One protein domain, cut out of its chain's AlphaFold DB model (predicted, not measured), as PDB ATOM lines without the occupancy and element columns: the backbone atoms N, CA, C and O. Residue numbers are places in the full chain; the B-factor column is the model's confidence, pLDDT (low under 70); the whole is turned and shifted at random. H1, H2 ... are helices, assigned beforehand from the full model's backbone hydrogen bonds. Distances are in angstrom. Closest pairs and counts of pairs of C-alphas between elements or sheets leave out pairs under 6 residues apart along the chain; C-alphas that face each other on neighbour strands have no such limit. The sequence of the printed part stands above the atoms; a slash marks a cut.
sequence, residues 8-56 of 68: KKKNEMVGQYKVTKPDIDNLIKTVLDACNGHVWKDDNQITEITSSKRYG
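What this domain is: This is residues 8 to 56 of the 68 residues of the protein "Phage protein" of Staphylococcus aureus (UniProt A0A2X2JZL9). This is a rod with little regular structure: helix H2 runs lengthwise, and residues 36 to 56, with no named element, fold back beyond its end and return along the rod toward H1, a short helix at the opposite end. The printed part has 49 residues, with two named helices in the order H1, H2 and no named strand; the class is all helix, with 18 residues in named elements. It is only just loose, close to extended, with a radius of gyration of the C-alphas of 14.1 A and spans of 45 by 17 by 16 A.

Where its parts are: Find C-alpha 24 at (176.545, 190.502, 161.698); from there H2, residues 24 to 35, runs 16.7 A to C-alpha 35 at (181.573, 175.654, 156.045). H1, residues 8 to 13, begins at C-alpha 8 at (180.746, 210.673, 146.278).

How they stand to each other: H1 and H2 are apart, joined by a short link of 10 residues. In both, every O i to N i+4 pair is within hydrogen-bond range.

The domain as a whole: The C-alphas farthest apart, of Lys 8 and Lys 41, are 44.6 A apart. The printed part has no cut, and no printed residue is under 70 in pLDDT.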
ATOM      1  N   LYS A   8     179.932 210.121 145.186       92.94
ATOM      2  CA  LYS A   8     180.746 210.673 146.278       92.94
ATOM      3  C   LYS A   8     180.464 209.960 147.606       92.94
ATOM      4  O   LYS A   8     181.378 209.391 148.188       92.94
ATOM      5  N   LYS A   9     179.190 209.878 148.006       91.69
ATOM      6  CA  LYS A   9     178.788 209.209 149.254       91.69
ATOM      7  C   LYS A   9     179.134 207.720 149.254       91.69
ATOM      8  O   LYS A   9     179.525 207.177 150.279       91.69
ATOM      9  N   LYS A  10     179.002 207.044 148.106       91.31
ATOM     10  CA  LYS A  10     179.426 205.644 147.957       91.31
ATOM     11  C   LYS A  10     180.907 205.480 148.292       91.31
ATOM     12  O   LYS A  10     181.226 204.621 149.104       91.31
ATOM     13  N   ASN A  11     181.769 206.325 147.731       92.06
ATOM     14  CA  ASN A  11     183.212 206.271 147.971       92.06
ATOM     15  C   ASN A  11     183.581 206.599 149.425       92.06
ATOM     16  O   ASN A  11     184.392 205.889 150.006       92.06
ATOM     17  N   GLU A  12     182.954 207.614 150.027       94.94
ATOM     18  CA  GLU A  12     183.199 208.010 151.429       94.94
ATOM     19  C   GLU A  12     182.861 206.901 152.432       94.94
ATOM     20  O   GLU A  12     183.473 206.792 153.491       94.94
ATOM     21  N   MET A  13     181.877 206.069 152.097       94.75
ATOM     22  CA  MET A  13     181.391 205.029 152.994       94.75
ATOM     23  C   MET A  13     182.162 203.715 152.882       94.75
ATOM     24  O   MET A  13     182.027 202.880 153.775       94.75
ATOM     25  N   VAL A  14     182.956 203.502 151.828       95.00
ATOM     26  CA  VAL A  14     183.745 202.269 151.678       95.00
ATOM     27  C   VAL A  14     184.661 202.084 152.890       95.00
ATOM     28  O   VAL A  14     185.339 203.008 153.326       95.00
ATOM     29  N   GLY A  15     184.659 200.879 153.462       94.81
ATOM     30  CA  GLY A  15     185.462 200.533 154.637       94.81
ATOM     31  C   GLY A  15     184.865 200.964 155.981       94.81
ATOM     32  O   GLY A  15     185.294 200.442 157.012       94.81
ATOM     33  N   GLN A  16     183.848 201.831 155.994       96.56
ATOM     34  CA  GLN A  16     183.140 202.219 157.217       96.56
ATOM     35  C   GLN A  16     182.254 201.086 157.737       96.56
ATOM     36  O   GLN A  16     181.748 200.268 156.957       96.56
ATOM     37  N   TYR A  17     182.016 201.065 159.050       96.50
ATOM     38  CA  TYR A  17     181.117 200.093 159.666       96.50
ATOM     39  C   TYR A  17     179.692 200.230 159.133       96.50
ATOM     40  O   TYR A  17     179.121 201.318 159.021       96.50
ATOM     41  N   LYS A  18     179.096 199.085 158.809       94.69
ATOM     42  CA  LYS A  18     177.719 199.000 158.339       94.69
ATOM     43  C   LYS A  18     176.828 198.569 159.497       94.69
ATOM     44  O   LYS A  18     176.870 197.420 159.906       94.69
ATOM     45  N   VAL A  19     175.967 199.464 159.974       94.31
ATOM     46  CA  VAL A  19     175.036 199.175 161.086       94.31
ATOM     47  C   VAL A  19     173.673 198.644 160.629       94.31
ATOM     48  O   VAL A  19     172.896 198.144 161.424       94.31
ATOM     49  N   THR A  20     173.373 198.705 159.332       92.62
ATOM     50  CA  THR A  20     172.095 198.232 158.771       92.62
ATOM     51  C   THR A  20     172.092 196.720 158.517       92.62
ATOM     52  O   THR A  20     173.159 196.124 158.322       92.62
ATOM     53  N   LYS A  21     170.900 196.119 158.403       92.75
ATOM     54  CA  LYS A  21     170.681 194.705 158.033       92.75
ATOM     55  C   LYS A  21     171.378 194.281 156.723       92.75
ATOM     56  O   LYS A  21     171.555 195.129 155.841       92.75
ATOM     57  N   PRO A  22     171.754 193.001 156.547       93.12
ATOM     58  CA  PRO A  22     171.621 191.901 157.514       93.12
ATOM     59  C   PRO A  22     172.562 192.083 158.705       93.12
ATOM     60  O   PRO A  22     173.600 192.732 158.560       93.12
ATOM     61  N   ASP A  23     172.165 191.582 159.870       95.69
ATOM     62  CA  ASP A  23     172.925 191.657 161.123       95.69
ATOM     63  C   ASP A  23     174.197 190.794 161.056       95.69
ATOM     64  O   ASP A  23     174.305 189.900 160.215       95.69
ATOM     65  N   ILE A  24     175.227 191.149 161.833       97.25
ATOM     66  CA  ILE A  24     176.545 190.502 161.698       97.25
ATOM     67  C   ILE A  24     176.520 189.045 162.178       97.25
ATOM     68  O   ILE A  24     177.147 188.203 161.552       97.25
ATOM     69  N   ASP A  25     175.739 188.743 163.209       96.81
ATOM     70  CA  ASP A  25     175.495 187.390 163.716       96.81
ATOM     71  C   ASP A  25     174.907 186.461 162.644       96.81
ATOM     72  O   ASP A  25     175.395 185.352 162.454       96.81
ATOM     73  N   ASN A  26     173.941 186.939 161.859       97.44
ATOM     74  CA  ASN A  26     173.345 186.194 160.755       97.44
ATOM     75  C   ASN A  26     174.360 185.922 159.637       97.44
ATOM     76  O   ASN A  26     174.354 184.847 159.038       97.44
ATOM     77  N   LEU A  27     175.250 186.884 159.360       97.06
ATOM     78  CA  LEU A  27     176.332 186.689 158.391       97.06
ATOM     79  C   LEU A  27     177.355 185.666 158.891       97.06
ATOM     80  O   LEU A  27     177.766 184.812 158.110       97.06
ATOM     81  N   ILE A  28     177.735 185.728 160.171       97.50
ATOM     82  CA  ILE A  28     178.627 184.744 160.798       97.50
ATOM     83  C   ILE A  28     177.982 183.362 160.734       97.50
ATOM     84  O   ILE A  28     178.594 182.443 160.205       97.50
ATOM     85  N   LYS A  29     176.726 183.225 161.172       96.31
ATOM     86  CA  LYS A  29     175.999 181.954 161.150       96.31
ATOM     87  C   LYS A  29     175.927 181.350 159.747       96.31
ATOM     88  O   LYS A  29     176.168 180.166 159.587       96.31
ATOM     89  N   THR A  30     175.695 182.176 158.724       96.75
ATOM     90  CA  THR A  30     175.702 181.716 157.323       96.75
ATOM     91  C   THR A  30     177.049 181.102 156.929       96.75
ATOM     92  O   THR A  30     177.076 180.098 156.226       96.75
ATOM     93  N   VAL A  31     178.167 181.695 157.367       96.75
ATOM     94  CA  VAL A  31     179.506 181.127 157.141       96.75
ATOM     95  C   VAL A  31     179.676 179.829 157.919       96.75
ATOM     96  O   VAL A  31     180.150 178.855 157.346       96.75
ATOM     97  N   LEU A  32     179.277 179.812 159.194       96.81
ATOM     98  CA  LEU A  32     179.405 178.635 160.049       96.81
ATOM     99  C   LEU A  32     178.668 177.430 159.457       96.81
ATOM    100  O   LEU A  32     179.279 176.389 159.223       96.81
ATOM    101  N   ASP A  33     177.396 177.625 159.111       96.25
ATOM    102  CA  ASP A  33     176.533 176.598 158.530       96.25
ATOM    103  C   ASP A  33     177.073 176.106 157.172       96.25
ATOM    104  O   ASP A  33     177.071 174.908 156.900       96.25
ATOM    105  N   ALA A  34     177.556 177.013 156.312       96.44
ATOM    106  CA  ALA A  34     178.028 176.664 154.968       96.44
ATOM    107  C   ALA A  34     179.393 175.961 154.954       96.44
ATOM    108  O   ALA A  34     179.697 175.210 154.027       96.44
ATOM    109  N   CYS A  35     180.241 176.236 155.944       96.19
ATOM    110  CA  CYS A  35     181.573 175.654 156.045       96.19
ATOM    111  C   CYS A  35     181.595 174.355 156.863       96.19
ATOM    112  O   CYS A  35     182.564 173.600 156.755       96.19
ATOM    113  N   ASN A  36     180.549 174.070 157.643       96.81
ATOM    114  CA  ASN A  36     180.476 172.863 158.454       96.81
ATOM    115  C   ASN A  36     180.484 171.586 157.596       96.81
ATOM    116  O   ASN A  36     179.756 171.480 156.610       96.81
ATOM    117  N   GLY A  37     181.339 170.626 157.944       95.62
ATOM    118  CA  GLY A  37     181.577 169.409 157.160       95.62
ATOM    119  C   GLY A  37     182.370 169.616 155.860       95.62
ATOM    120  O   GLY A  37     182.676 168.635 155.181       95.62
ATOM    121  N   HIS A  38     182.717 170.859 155.508       95.06
ATOM    122  CA  HIS A  38     183.458 171.195 154.288       95.06
ATOM    123  C   HIS A  38     184.849 171.762 154.577       95.06
ATOM    124  O   HIS A  38     185.832 171.302 154.002       95.06
ATOM    125  N   VAL A  39     184.928 172.776 155.438       94.88
ATOM    126  CA  VAL A  39     186.181 173.456 155.796       94.88
ATOM    127  C   VAL A  39     186.714 172.961 157.140       94.88
ATOM    128  O   VAL A  39     187.921 172.844 157.321       94.88
ATOM    129  N   TRP A  40     185.812 172.603 158.049       93.94
ATOM    130  CA  TRP A  40     186.078 171.891 159.299       93.94
ATOM    131  C   TRP A  40     185.088 170.735 159.432       93.94
ATOM    132  O   TRP A  40     184.107 170.659 158.689       93.94
ATOM    133  N   LYS A  41     185.342 169.811 160.362       94.12
ATOM    134  CA  LYS A  41     184.486 168.637 160.558       94.12
ATOM    135  C   LYS A  41     183.193 168.998 161.283       94.12
ATOM    136  O   LYS A  41     182.140 168.495 160.908       94.12
ATOM    137  N   ASP A  42     183.308 169.825 162.316       94.00
ATOM    138  CA  ASP A  42     182.200 170.292 163.146       94.00
ATOM    139  C   ASP A  42     182.475 171.740 163.579       94.00
ATOM    140  O   ASP A  42     183.634 172.102 163.808       94.00
ATOM    141  N   ASP A  43     181.453 172.592 163.654       90.81
ATOM    142  CA  ASP A  43     181.615 173.997 164.044       90.81
ATOM    143  C   ASP A  43     181.991 174.153 165.528       90.81
ATOM    144  O   ASP A  43     182.537 175.191 165.909       90.81
ATOM    145  N   ASN A  44     181.848 173.092 166.335       93.94
ATOM    146  CA  ASN A  44     182.404 173.019 167.688       93.94
ATOM    147  C   ASN A  44     183.936 173.171 167.760       93.94
ATOM    148  O   ASN A  44     184.466 173.434 168.841       93.94
ATOM    149  N   GLN A  45     184.648 173.018 166.636       95.06
ATOM    150  CA  GLN A  45     186.098 173.211 166.561       95.06
ATOM    151  C   GLN A  45     186.498 174.690 166.633       95.06
ATOM    152  O   GLN A  45     187.669 175.001 166.850       95.06
ATOM    153  N   ILE A  46     185.555 175.613 166.435       94.69
ATOM    154  CA  ILE A  46     185.834 177.045 166.390       94.69
ATOM    155  C   ILE A  46     185.793 177.609 167.806       94.69
ATOM    156  O   ILE A  46     184.739 177.717 168.429       94.69
ATOM    157  N   THR A  47     186.956 178.008 168.306       96.00
ATOM    158  CA  THR A  47     187.118 178.538 169.665       96.00
ATOM    159  C   THR A  47     187.143 180.064 169.718       96.00
ATOM    160  O   THR A  47     186.859 180.646 170.763       96.00
ATOM    161  N   GLU A  48     187.434 180.727 168.595       96.06
ATOM    162  CA  GLU A  48     187.496 182.184 168.491       96.06
ATOM    163  C   GLU A  48     186.982 182.670 167.130       96.06
ATOM    164  O   GLU A  48     187.291 182.106 166.082       96.06
ATOM    165  N   ILE A  49     186.206 183.761 167.141       96.75
ATOM    166  CA  ILE A  49     185.759 184.455 165.931       96.75
ATOM    167  C   ILE A  49     185.975 185.956 166.112       96.75
ATOM    168  O   ILE A  49     185.324 186.596 166.938       96.75
ATOM    169  N   THR A  50     186.806 186.545 165.254       97.06
ATOM    170  CA  THR A  50     186.877 188.001 165.073       97.06
ATOM    171  C   THR A  50     186.178 188.387 163.776       97.06
ATOM    172  O   THR A  50     186.486 187.862 162.708       97.06
ATOM    173  N   SER A  51     185.234 189.329 163.837       97.00
ATOM    174  CA  SER A  51     184.450 189.721 162.662       97.00
ATOM    175  C   SER A  51     184.123 191.215 162.631       97.00
ATOM    176  O   SER A  51     184.039 191.892 163.654       97.00
ATOM    177  N   SER A  52     183.930 191.755 161.424       97.06
ATOM    178  CA  SER A  52     183.365 193.092 161.233       97.06
ATOM    179  C   SER A  52     182.564 193.169 159.934       97.06
ATOM    180  O   SER A  52     182.895 192.520 158.944       97.06
ATOM    181  N   LYS A  53     181.513 193.994 159.917       96.69
ATOM    182  CA  LYS A  53     180.692 194.242 158.725       96.69
ATOM    183  C   LYS A  53     180.900 195.674 158.253       96.69
ATOM    184  O   LYS A  53     180.605 196.626 158.977       96.69
ATOM    185  N   ARG A  54     181.388 195.831 157.024       96.38
ATOM    186  CA  ARG A  54     181.743 197.129 156.433       96.38
ATOM    187  C   ARG A  54     181.067 197.322 155.084       96.38
ATOM    188  O   ARG A  54     180.687 196.353 154.425       96.38
ATOM    189  N   TYR A  55     180.890 198.570 154.666       95.06
ATOM    190  CA  TYR A  55     180.450 198.841 153.299       95.06
ATOM    191  C   TYR A  55     181.583 198.532 152.314       95.06
ATOM    192  O   TYR A  55     182.697 199.033 152.455       95.06
ATOM    193  N   GLY A  56     181.279 197.723 151.303       92.75
ATOM    194  CA  GLY A  56     182.157 197.439 150.170       92.75
ATOM    195  C   GLY A  56     181.550 197.919 148.853       92.75
ATOM    196  O   GLY A  56     180.336 198.142 148.760       92.75
TER     197      GLY A  56